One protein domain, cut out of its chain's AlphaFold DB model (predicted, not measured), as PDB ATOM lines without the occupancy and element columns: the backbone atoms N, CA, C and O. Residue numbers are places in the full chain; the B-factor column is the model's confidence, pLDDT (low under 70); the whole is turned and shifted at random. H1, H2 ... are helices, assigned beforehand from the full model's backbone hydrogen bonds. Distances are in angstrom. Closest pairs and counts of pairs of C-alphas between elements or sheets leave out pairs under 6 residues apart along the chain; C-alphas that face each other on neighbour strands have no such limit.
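What this domain is: This is residues 7 to 98 of the 167 residues of the protein "Sec-independent protein translocase protein TatB" of Jatrophihabitans endophyticus (UniProt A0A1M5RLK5). A long helix, H2, makes a corner with H1 near Leu 25, and after Leu 54 the backbone folds back through a loop, residues 55 to 67, then H3 and H4, as an open, nearly contact-free frame; H5 sticks out beyond H1. The 92 printed residues, with five named helices, H1 to H5, and no named strand, are all helix in class and extended, with a radius of gyration of the C-alphas of 20.2 A and spans of 66 by 32 by 14 A.

How they stand to each other: H2, residues 25 to 54, and H1, residues 7 to 20, are close but not clearly touching; their closest C-alphas, of Ile 17 and Leu 25, are 6.9 A apart. Their lines are only just about perpendicular, at 72 degrees. H3, residues 68 to 77, is only just apart from H1, at 8.0 A. H4, residues 82 to 85, and H5, residues 88 to 97, touch no helix. Every O i to N i+4 pair is within hydrogen-bond range in H1, H2, H3 and H5; H4 is too short for one.

Where its parts are: H2 measures 42.3 A from C-alpha 25 at (245.658, 233.861, 160.324), H1 19.9 A, H3 14.0 A, H4 6.0 A and H5 13.7 A, ending at C-alpha 97 at (255.052, 260.022, 154.987).

The domain as a whole: The C-alphas farthest apart, of Glu 53 and Phe 97, are 65.7 A apart. The printed part has no cut; the H2 to H3 link is long. Model pLDDT is under 70 at residues 55 to 68, 75 and 78 to 98.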
ATOM      1  N   MET A   7     242.170 247.096 146.333       86.88
ATOM      2  CA  MET A   7     242.575 248.026 147.402       86.88
ATOM      3  C   MET A   7     241.777 247.812 148.689       86.88
ATOM      4  O   MET A   7     242.359 247.736 149.768       86.88
ATOM      5  N   GLU A   8     240.461 247.648 148.576       86.62
ATOM      6  CA  GLU A   8     239.588 247.386 149.724       86.62
ATOM      7  C   GLU A   8     239.925 246.033 150.373       86.62
ATOM      8  O   GLU A   8     239.958 245.903 151.597       86.62
ATOM      9  N   LEU A   9     240.258 245.029 149.549       89.12
ATOM     10  CA  LEU A   9     240.728 243.725 150.015       89.12
ATOM     11  C   LEU A   9     242.028 243.848 150.824       89.12
ATOM     12  O   LEU A   9     242.169 243.178 151.845       89.12
ATOM     13  N   LEU A  10     242.966 244.701 150.397       91.94
ATOM     14  CA  LEU A  10     244.210 244.947 151.126       91.94
ATOM     15  C   LEU A  10     243.931 245.572 152.499       91.94
ATOM     16  O   LEU A  10     244.475 245.111 153.502       91.94
ATOM     17  N   VAL A  11     243.053 246.578 152.558       93.62
ATOM     18  CA  VAL A  11     242.653 247.221 153.820       93.62
ATOM     19  C   VAL A  11     242.006 246.199 154.755       93.62
ATOM     20  O   VAL A  11     242.420 246.073 155.907       93.62
ATOM     21  N   LEU A  12     241.062 245.398 154.255       92.31
ATOM     22  CA  LEU A  12     240.436 244.320 155.025       92.31
ATOM     23  C   LEU A  12     241.442 243.267 155.494       92.31
ATOM     24  O   LEU A  12     241.327 242.777 156.616       92.31
ATOM     25  N   ALA A  13     242.436 242.928 154.672       92.00
ATOM     26  CA  ALA A  13     243.491 242.001 155.056       92.00
ATOM     27  C   ALA A  13     244.329 242.564 156.211       92.00
ATOM     28  O   ALA A  13     244.555 241.856 157.189       92.00
ATOM     29  N   VAL A  14     244.734 243.837 156.147       94.81
ATOM     30  CA  VAL A  14     245.478 244.497 157.232       94.81
ATOM     31  C   VAL A  14     244.640 244.557 158.507       94.81
ATOM     32  O   VAL A  14     245.121 244.159 159.566       94.81
ATOM     33  N   VAL A  15     243.373 244.972 158.416       95.44
ATOM     34  CA  VAL A  15     242.453 245.001 159.566       95.44
ATOM     35  C   VAL A  15     242.291 243.602 160.163       95.44
ATOM     36  O   VAL A  15     242.418 243.429 161.374       95.44
ATOM     37  N   GLY A  16     242.084 242.584 159.327       93.94
ATOM     38  CA  GLY A  16     241.983 241.192 159.764       93.94
ATOM     39  C   GLY A  16     243.251 240.700 160.463       93.94
ATOM     40  O   GLY A  16     243.161 240.050 161.504       93.94
ATOM     41  N   ILE A  17     244.429 241.049 159.936       95.06
ATOM     42  CA  ILE A  17     245.732 240.722 160.532       95.06
ATOM     43  C   ILE A  17     245.901 241.387 161.894       95.06
ATOM     44  O   ILE A  17     246.356 240.726 162.823       95.06
ATOM     45  N   VAL A  18     245.523 242.654 162.042       95.31
ATOM     46  CA  VAL A  18     245.657 243.375 163.316       95.31
ATOM     47  C   VAL A  18     244.707 242.817 164.377       95.31
ATOM     48  O   VAL A  18     245.109 242.637 165.523       95.31
ATOM     49  N   VAL A  19     243.461 242.509 164.007       95.00
ATOM     50  CA  VAL A  19     242.439 242.022 164.950       95.00
ATOM     51  C   VAL A  19     242.722 240.593 165.419       95.00
ATOM     52  O   VAL A  19     242.560 240.283 166.597       95.00
ATOM     53  N   ILE A  20     243.119 239.707 164.501       93.50
ATOM     54  CA  ILE A  20     243.305 238.273 164.781       93.50
ATOM     55  C   ILE A  20     244.755 237.957 165.186       93.50
ATOM     56  O   ILE A  20     244.998 237.013 165.944       93.50
ATOM     57  N   GLY A  21     245.710 238.743 164.691       92.19
ATOM     58  CA  GLY A  21     247.149 238.520 164.804       92.19
ATOM     59  C   GLY A  21     247.731 237.816 163.565       92.19
ATOM     60  O   GLY A  21     247.150 236.833 163.077       92.19
ATOM     61  N   PRO A  22     248.897 238.260 163.052       91.69
ATOM     62  CA  PRO A  22     249.536 237.677 161.869       91.69
ATOM     63  C   PRO A  22     249.966 236.223 162.077       91.69
ATOM     64  O   PRO A  22     250.031 235.473 161.106       91.69
ATOM     65  N   GLU A  23     250.226 235.790 163.315       93.31
ATOM     66  CA  GLU A  23     250.632 234.407 163.577       93.31
ATOM     67  C   GLU A  23     249.454 233.425 163.482       93.31
ATOM     68  O   GLU A  23     249.651 232.247 163.172       93.31
ATOM     69  N   LYS A  24     248.219 233.892 163.726       92.94
ATOM     70  CA  LYS A  24     247.028 233.029 163.812       92.94
ATOM     71  C   LYS A  24     246.292 232.868 162.488       92.94
ATOM     72  O   LYS A  24     245.790 231.782 162.202       92.94
ATOM     73  N   LEU A  25     246.268 233.907 161.655       92.31
ATOM     74  CA  LEU A  25     245.658 233.861 160.324       92.31
ATOM     75  C   LEU A  25     246.147 232.721 159.417       92.31
ATOM     76  O   LEU A  25     245.295 232.028 158.857       92.31
ATOM     77  N   PRO A  26     247.461 232.470 159.245       89.69
ATOM     78  CA  PRO A  26     247.918 231.371 158.401       89.69
ATOM     79  C   PRO A  26     247.505 230.009 158.966       89.69
ATOM     80  O   PRO A  26     247.269 229.092 158.186       89.69
ATOM     81  N   GLY A  27     247.383 229.874 160.291       94.00
ATOM     82  CA  GLY A  27     246.823 228.681 160.931       94.00
ATOM     83  C   GLY A  27     245.351 228.485 160.567       94.00
ATOM     84  O   GLY A  27     245.000 227.486 159.949       94.00
ATOM     85  N   LEU A  28     244.516 229.496 160.830       93.75
ATOM     86  CA  LEU A  28     243.078 229.459 160.530       93.75
ATOM     87  C   LEU A  28     242.786 229.228 159.041       93.75
ATOM     88  O   LEU A  28     241.881 228.473 158.691       93.75
ATOM     89  N   ALA A  29     243.564 229.848 158.151       93.06
ATOM     90  CA  ALA A  29     243.428 229.649 156.713       93.06
ATOM     91  C   ALA A  29     243.752 228.205 156.297       93.06
ATOM     92  O   ALA A  29     243.077 227.655 155.426       93.06
ATOM     93  N   ARG A  30     244.759 227.574 156.919       95.31
ATOM     94  CA  ARG A  30     245.092 226.160 156.678       95.31
ATOM     95  C   ARG A  30     243.982 225.240 157.169       95.31
ATOM     96  O   ARG A  30     243.603 224.337 156.428       95.31
ATOM     97  N   ASP A  31     243.431 225.505 158.349       95.69
ATOM     98  CA  ASP A  31     242.341 224.710 158.922       95.69
ATOM     99  C   ASP A  31     241.075 224.806 158.058       95.69
ATOM    100  O   ASP A  31     240.479 223.790 157.694       95.69
ATOM    101  N   ALA A  32     240.716 226.018 157.626       95.12
ATOM    102  CA  ALA A  32     239.612 226.239 156.698       95.12
ATOM    103  C   ALA A  32     239.855 225.559 155.340       95.12
ATOM    104  O   ALA A  32     238.952 224.931 154.788       95.12
ATOM    105  N   ALA A  33     241.075 225.635 154.798       94.12
ATOM    106  CA  ALA A  33     241.425 224.973 153.544       94.12
ATOM    107  C   ALA A  33     241.349 223.443 153.655       94.12
ATOM    108  O   ALA A  33     240.860 222.786 152.733       94.12
ATOM    109  N   ALA A  34     241.791 222.875 154.779       95.31
ATOM    110  CA  ALA A  34     241.672 221.449 155.058       95.31
ATOM    111  C   ALA A  34     240.197 221.029 155.144       95.31
ATOM    112  O   ALA A  34     239.798 220.066 154.492       95.31
ATOM    113  N   MET A  35     239.367 221.802 155.851       96.44
ATOM    114  CA  MET A  35     237.926 221.562 155.940       96.44
ATOM    115  C   MET A  35     237.246 221.627 154.564       96.44
ATOM    116  O   MET A  35     236.464 220.742 154.216       96.44
ATOM    117  N   LEU A  36     237.579 222.631 153.748       93.81
ATOM    118  CA  LEU A  36     237.059 222.773 152.385       93.81
ATOM    119  C   LEU A  36     237.488 221.622 151.473       93.81
ATOM    120  O   LEU A  36     236.701 221.185 150.633       93.81
ATOM    121  N   ARG A  37     238.719 221.126 151.624       93.50
ATOM    122  CA  ARG A  37     239.205 219.970 150.866       93.50
ATOM    123  C   ARG A  37     238.413 218.718 151.221       93.50
ATOM    124  O   ARG A  37     237.881 218.082 150.320       93.50
ATOM    125  N   THR A  38     238.241 218.445 152.511       94.25
ATOM    126  CA  THR A  38     237.424 217.324 152.987       94.25
ATOM    127  C   THR A  38     235.983 217.439 152.502       94.25
ATOM    128  O   THR A  38     235.428 216.473 151.987       94.25
ATOM    129  N   LEU A  39     235.378 218.628 152.587       93.94
ATOM    130  CA  LEU A  39     234.021 218.861 152.091       93.94
ATOM    131  C   LEU A  39     233.915 218.611 150.581       93.94
ATOM    132  O   LEU A  39     232.933 218.034 150.120       93.94
ATOM    133  N   ARG A  40     234.928 219.019 149.807       88.75
ATOM    134  CA  ARG A  40     234.994 218.746 148.369       88.75
ATOM    135  C   ARG A  40     235.110 217.253 148.083       88.75
ATOM    136  O   ARG A  40     234.403 216.778 147.202       88.75
ATOM    137  N   ASP A  41     235.952 216.534 148.815       90.81
ATOM    138  CA  ASP A  41     236.146 215.094 148.633       90.81
ATOM    139  C   ASP A  41     234.857 214.324 148.969       90.81
ATOM    140  O   ASP A  41     234.419 213.480 148.187       90.81
ATOM    141  N   VAL A  42     234.173 214.700 150.059       91.69
ATOM    142  CA  VAL A  42     232.856 214.159 150.440       91.69
ATOM    143  C   VAL A  42     231.800 214.466 149.377       91.69
ATOM    144  O   VAL A  42     231.073 213.571 148.949       91.69
ATOM    145  N   ALA A  43     231.729 215.711 148.897       88.62
ATOM    146  CA  ALA A  43     230.781 216.104 147.857       88.62
ATOM    147  C   ALA A  43     231.043 215.377 146.528       88.62
ATOM    148  O   ALA A  43     230.099 214.991 145.845       88.62
ATOM    149  N   THR A  44     232.308 215.177 146.150       85.19
ATOM    150  CA  THR A  44     232.681 214.418 144.951       85.19
ATOM    151  C   THR A  44     232.347 212.934 145.100       85.19
ATOM    152  O   THR A  44     231.791 212.362 144.165       85.19
ATOM    153  N   GLY A  45     232.604 212.327 146.262       87.81
ATOM    154  CA  GLY A  45     232.255 210.930 146.538       87.81
ATOM    155  C   GLY A  45     230.745 210.675 146.513       87.81
ATOM    156  O   GLY A  45     230.292 209.748 145.848       87.81
ATOM    157  N   ALA A  46     229.956 211.549 147.142       86.00
ATOM    158  CA  ALA A  46     228.495 211.464 147.107       86.00
ATOM    159  C   ALA A  46     227.949 211.619 145.678       86.00
ATOM    160  O   ALA A  46     227.090 210.854 145.256       86.00
ATOM    161  N   ARG A  47     228.488 212.558 144.884       78.88
ATOM    162  CA  ARG A  47     228.115 212.702 143.462       78.88
ATOM    163  C   ARG A  47     228.408 211.441 142.651       78.88
ATOM    164  O   ARG A  47     227.641 211.140 141.744       78.88
ATOM    165  N   GLN A  48     229.504 210.743 142.955       82.69
ATOM    166  CA  GLN A  48     229.869 209.495 142.286       82.69
ATOM    167  C   GLN A  48     228.893 208.370 142.658       82.69
ATOM    168  O   GLN A  48     228.359 207.721 141.773       82.69
ATOM    169  N   GLN A  49     228.558 208.218 143.940       82.06
ATOM    170  CA  GLN A  49     227.572 207.223 144.386       82.06
ATOM    171  C   GLN A  49     226.178 207.481 143.793       82.06
ATOM    172  O   GLN A  49     225.547 206.569 143.271       82.06
ATOM    173  N   LEU A  50     225.730 208.742 143.766       76.75
ATOM    174  CA  LEU A  50     224.458 209.121 143.139       76.75
ATOM    175  C   LEU A  50     224.468 208.900 141.616       76.75
ATOM    176  O   LEU A  50     223.426 208.596 141.040       76.75
ATOM    177  N   ARG A  51     225.624 209.048 140.952       76.94
ATOM    178  CA  ARG A  51     225.790 208.722 139.525       76.94
ATOM    179  C   ARG A  51     225.613 207.233 139.268       76.94
ATOM    180  O   ARG A  51     224.971 206.876 138.284       76.94
ATOM    181  N   ASP A  52     226.211 206.417 140.126       79.88
ATOM    182  CA  ASP A  52     226.296 204.972 139.948       79.88
ATOM    183  C   ASP A  52     224.962 204.282 140.300       79.88
ATOM    184  O   ASP A  52     224.606 203.290 139.669       79.88
ATOM    185  N   GLU A  53     224.183 204.835 141.243       77.88
ATOM    186  CA  GLU A  53     222.913 204.246 141.703       77.88
ATOM    187  C   GLU A  53     221.652 204.782 141.002       77.88
ATOM    188  O   GLU A  53     220.680 204.044 140.855       77.88
ATOM    189  N   LEU A  54     221.634 206.047 140.563       70.44
ATOM    190  CA  LEU A  54     220.424 206.691 140.013       70.44
ATOM    191  C   LEU A  54     220.493 206.949 138.499       70.44
ATOM    192  O   LEU A  54     219.570 207.527 137.925       70.44
ATOM    193  N   GLY A  55     221.568 206.504 137.843       65.00
ATOM    194  CA  GLY A  55     221.774 206.667 136.407       65.00
ATOM    195  C   GLY A  55     222.173 208.094 135.987       65.00
ATOM    196  O   GLY A  55     222.154 209.045 136.779       65.00
ATOM    197  N   PRO A  56     222.574 208.278 134.716       66.12
ATOM    198  CA  PRO A  56     223.019 209.566 134.178       66.12
ATOM    199  C   PRO A  56     221.928 210.657 134.181       66.12
ATOM    200  O   PRO A  56     222.251 211.830 134.035       66.12
ATOM    201  N   GLU A  57     220.668 210.303 134.441       61.94
ATOM    202  CA  GLU A  57     219.492 211.188 134.456       61.94
ATOM    203  C   GLU A  57     219.616 212.373 135.450       61.94
ATOM    204  O   GLU A  57     219.104 213.460 135.197       61.94
ATOM    205  N   PHE A  58     220.343 212.203 136.567       61.56
ATOM    206  CA  PHE A  58     220.607 213.262 137.566       61.56
ATOM    207  C   PHE A  58     222.026 213.849 137.463       61.56
ATOM    208  O   PHE A  58     222.478 214.598 138.332       61.56
ATOM    209  N   ALA A  59     222.774 213.490 136.415       59.38
ATOM    210  CA  ALA A  59     224.155 213.914 136.215       59.38
ATOM    211  C   ALA A  59     224.348 215.332 135.751       59.38
ATOM    212  O   ALA A  59     225.344 215.974 136.099       59.38
ATOM    213  N   ASP A  60     223.398 215.759 134.940       56.81
ATOM    214  CA  ASP A  60     223.512 216.949 134.126       56.81
ATOM    215  C   ASP A  60     222.912 218.178 134.809       56.81
ATOM    216  O   ASP A  60     223.049 219.292 134.305       56.81
ATOM    217  N   ILE A  61     222.337 218.014 136.006       55.56
ATOM    218  CA  ILE A  61     221.868 219.130 136.825       55.56
ATOM    219  C   ILE A  61     223.086 219.802 137.489       55.56
ATOM    220  O   ILE A  61     223.523 219.472 138.587       55.56
ATOM    221  N   ASP A  62     223.657 220.755 136.755       55.12
ATOM    222  CA  ASP A  62     224.174 222.025 137.283       55.12
ATOM    223  C   ASP A  62     225.441 222.002 138.170       55.12
ATOM    224  O   ASP A  62     225.762 222.954 138.878       55.12
ATOM    225  N   LEU A  63     226.237 220.930 138.122       54.44
ATOM    226  CA  LEU A  63     227.452 220.806 138.954       54.44
ATOM    227  C   LEU A  63     228.749 221.162 138.214       54.44
ATOM    228  O   LEU A  63     229.762 221.469 138.845       54.44
ATOM    229  N   ARG A  64     228.741 221.129 136.874       56.69
ATOM    230  CA  ARG A  64     229.912 221.459 136.037       56.69
ATOM    231  C   ARG A  64     230.134 222.962 135.869       56.69
ATOM    232  O   ARG A  64     231.274 223.375 135.664       56.69
ATOM    233  N   ASN A  65     229.080 223.772 135.980       56.22
ATOM    234  CA  ASN A  65     229.166 225.221 135.780       56.22
ATOM    235  C   ASN A  65     229.536 225.992 137.065       56.22
ATOM    236  O   ASN A  65     230.010 227.125 137.005       56.22
ATOM    237  N   LEU A  66     229.427 225.358 138.236       60.75
ATOM    238  CA  LEU A  66     229.822 225.933 139.522       60.75
ATOM    239  C   LEU A  66     231.309 225.674 139.809       60.75
ATOM    240  O   LEU A  66     231.675 224.954 140.736       60.75
ATOM    241  N   ASN A  67     232.200 226.214 138.973       65.50
ATOM    242  CA  ASN A  67     233.638 226.037 139.169       65.50
ATOM    243  C   ASN A  67     234.144 227.037 140.233       65.50
ATOM    244  O   ASN A  67     234.279 228.230 139.937       65.50
ATOM    245  N   PRO A  68     234.442 226.590 141.471       65.88
ATOM    246  CA  PRO A  68     234.681 227.492 142.601       65.88
ATOM    247  C   PRO A  68     235.917 228.370 142.388       65.88
ATOM    248  O   PRO A  68     235.968 229.509 142.841       65.88
ATOM    249  N   ARG A  69     236.898 227.875 141.625       70.38
ATOM    250  CA  ARG A  69     238.108 228.625 141.275       70.38
ATOM    251  C   ARG A  69     237.794 229.846 140.408       70.38
ATOM    252  O   ARG A  69     238.413 230.890 140.589       70.38
ATOM    253  N   THR A  70     236.840 229.726 139.489       72.94
ATOM    254  CA  THR A  70     236.426 230.830 138.615       72.94
ATOM    255  C   THR A  70     235.591 231.852 139.385       72.94
ATOM    256  O   THR A  70     235.768 233.046 139.175       72.94
ATOM    257  N   ALA A  71     234.749 231.404 140.324       70.75
ATOM    258  CA  ALA A  71     233.965 232.287 141.189       70.75
ATOM    259  C   ALA A  71     234.853 233.131 142.119       70.75
ATOM    260  O   ALA A  71     234.725 234.352 142.143       70.75
ATOM    261  N   VAL A  72     235.822 232.504 142.802       75.31
ATOM    262  CA  VAL A  72     236.796 233.224 143.642       75.31
ATOM    263  C   VAL A  72     237.636 234.176 142.797       75.31
ATOM    264  O   VAL A  72     237.847 235.314 143.189       75.31
ATOM    265  N   ARG A  73     238.078 233.751 141.606       74.88
ATOM    266  CA  ARG A  73     238.845 234.622 140.709       74.88
ATOM    267  C   ARG A  73     238.046 235.866 140.301       74.88
ATOM    268  O   ARG A  73     238.604 236.950 140.331       74.88
ATOM    269  N   ARG A  74     236.759 235.731 139.972       72.50
ATOM    270  CA  ARG A  74     235.897 236.877 139.625       72.50
ATOM    271  C   ARG A  74     235.632 237.798 140.818       72.50
ATOM    272  O   ARG A  74     235.640 239.005 140.652       72.50
ATOM    273  N   MET A  75     235.454 237.245 142.020       68.44
ATOM    274  CA  MET A  75     235.269 238.044 143.240       68.44
ATOM    275  C   MET A  75     236.542 238.762 143.698       68.44
ATOM    276  O   MET A  75     236.448 239.853 144.243       68.44
ATOM    277  N   VAL A  76     237.716 238.149 143.516       72.81
ATOM    278  CA  VAL A  76     239.000 238.707 143.974       72.81
ATOM    279  C   VAL A  76     239.582 239.696 142.973       72.81
ATOM    280  O   VAL A  76     240.153 240.701 143.379       72.81
ATOM    281  N   PHE A  77     239.480 239.401 141.680       72.88
ATOM    282  CA  PHE A  77     240.124 240.214 140.652       72.88
ATOM    283  C   PHE A  77     239.168 241.183 139.962       72.88
ATOM    284  O   PHE A  77     239.654 242.035 139.232       72.88
ATOM    285  N   GLY A  78     237.853 241.094 140.210       61.44
ATOM    286  CA  GLY A  78     236.860 241.887 139.483       61.44
ATOM    287  C   GLY A  78     236.975 241.695 137.967       61.44
ATOM    288  O   GLY A  78     237.799 240.920 137.483       61.44
ATOM    289  N   ASP A  79     236.143 242.383 137.196       61.69
ATOM    290  CA  ASP A  79     236.297 242.459 135.737       61.69
ATOM    291  C   ASP A  79     237.264 243.591 135.315       61.69
ATOM    292  O   ASP A  79     237.402 243.858 134.124       61.69
ATOM    293  N   ASP A  80     237.957 244.236 136.264       57.28
ATOM    294  CA  ASP A  80     238.733 245.456 136.027       57.28
ATOM    295  C   ASP A  80     240.237 245.263 136.287       57.28
ATOM    296  O   ASP A  80     240.692 244.943 137.389       57.28
ATOM    297  N   ASP A  81     241.015 245.499 135.231       55.16
ATOM    298  CA  ASP A  81     242.477 245.460 135.127       55.16
ATOM    299  C   ASP A  81     243.203 246.544 135.969       55.16
ATOM    300  O   ASP A  81     244.064 247.271 135.477       55.16
ATOM    301  N   ASP A  82     242.916 246.663 137.268       56.53
ATOM    302  CA  ASP A  82     243.514 247.681 138.156       56.53
ATOM    303  C   ASP A  82     244.856 247.260 138.797       56.53
ATOM    304  O   ASP A  82     245.348 247.870 139.748       56.53
ATOM    305  N   VAL A  83     245.517 246.225 138.270       55.38
ATOM    306  CA  VAL A  83     246.839 245.783 138.762       55.38
ATOM    307  C   VAL A  83     247.968 246.772 138.442       55.38
ATOM    308  O   VAL A  83     248.998 246.759 139.108       55.38
ATOM    309  N   THR A  84     247.781 247.675 137.476       54.88
ATOM    310  CA  THR A  84     248.788 248.677 137.078       54.88
ATOM    311  C   THR A  84     248.880 249.900 137.994       54.88
ATOM    312  O   THR A  84     249.824 250.673 137.856       54.88
ATOM    313  N   ARG A  85     247.950 250.085 138.946       54.12
ATOM    314  CA  ARG A  85     248.020 251.170 139.948       54.12
ATOM    315  C   ARG A  85     248.688 250.747 141.262       54.12
ATOM    316  O   ARG A  85     249.018 251.600 142.083       54.12
ATOM    317  N   PHE A  86     248.918 249.450 141.459       59.12
ATOM    318  CA  PHE A  86     249.621 248.918 142.625       59.12
ATOM    319  C   PHE A  86     251.136 249.081 142.468       59.12
ATOM    320  O   PHE A  86     251.850 248.114 142.210       59.12
ATOM    321  N   ASP A  87     251.646 250.302 142.646       63.78
ATOM    322  CA  ASP A  87     253.056 250.484 142.995       63.78
ATOM    323  C   ASP A  87     253.185 250.474 144.530       63.78
ATOM    324  O   ASP A  87     252.863 251.475 145.186       63.78
ATOM    325  N   PRO A  88     253.629 249.356 145.138       61.03
ATOM    326  CA  PRO A  88     253.740 249.239 146.590       61.03
ATOM    327  C   PRO A  88     254.691 250.284 147.187       61.03
ATOM    328  O   PRO A  88     254.543 250.633 148.356       61.03
ATOM    329  N   ARG A  89     255.629 250.834 146.400       62.88
ATOM    330  CA  ARG A  89     256.524 251.901 146.866       62.88
ATOM    331  C   ARG A  89     255.796 253.226 147.041       62.88
ATOM    332  O   ARG A  89     256.044 253.924 148.020       62.88
ATOM    333  N   THR A  90     254.888 253.555 146.127       64.31
ATOM    334  CA  THR A  90     254.094 254.788 146.187       64.31
ATOM    335  C   THR A  90     253.117 254.739 147.356       64.31
ATOM    336  O   THR A  90     253.006 255.704 148.102       64.31
ATOM    337  N   MET A  91     252.495 253.581 147.586       60.09
ATOM    338  CA  MET A  91     251.584 253.380 148.712       60.09
ATOM    339  C   MET A  91     252.307 253.383 150.067       60.09
ATOM    340  O   MET A  91     251.828 253.992 151.016       60.09
ATOM    341  N   MET A  92     253.484 252.753 150.171       67.94
ATOM    342  CA  MET A  92     254.304 252.845 151.385       67.94
ATOM    343  C   MET A  92     254.735 254.282 151.661       67.94
ATOM    344  O   MET A  92     254.752 254.692 152.815       67.94
ATOM    345  N   ARG A  93     255.055 255.061 150.621       67.75
ATOM    346  CA  ARG A  93     255.419 256.468 150.785       67.75
ATOM    347  C   ARG A  93     254.248 257.297 151.316       67.75
ATOM    348  O   ARG A  93     254.453 258.115 152.197       67.75
ATOM    349  N   ASP A  94     253.045 257.042 150.820       65.31
ATOM    350  CA  ASP A  94     251.821 257.730 151.233       65.31
ATOM    351  C   ASP A  94     251.403 257.382 152.676       65.31
ATOM    352  O   ASP A  94     251.132 258.257 153.490       65.31
ATOM    353  N   VAL A  95     251.457 256.099 153.046       66.88
ATOM    354  CA  VAL A  95     251.092 255.629 154.397       66.88
ATOM    355  C   VAL A  95     252.143 255.998 155.456       66.88
ATOM    356  O   VAL A  95     251.795 256.204 156.616       66.88
ATOM    357  N   VAL A  96     253.430 256.058 155.086       60.97
ATOM    358  CA  VAL A  96     254.540 256.338 156.021       60.97
ATOM    359  C   VAL A  96     254.859 257.832 156.124       60.97
ATOM    360  O   VAL A  96     255.276 258.278 157.190       60.97
ATOM    361  N   PHE A  97     254.677 258.604 155.050       64.44
ATOM    362  CA  PHE A  97     255.052 260.022 154.987       64.44
ATOM    363  C   PHE A  97     253.864 260.957 154.730       64.44
ATOM    364  O   PHE A  97     254.081 262.067 154.259       64.44
ATOM    365  N   GLY A  98     252.632 260.519 154.999       53.62
ATOM    366  CA  GLY A  98     251.414 261.274 154.700       53.62
ATOM    367  C   GLY A  98     251.326 262.644 155.383       53.62
ATOM    368  O   GLY A  98     250.834 262.742 156.501       53.62
TER     369      GLY A  98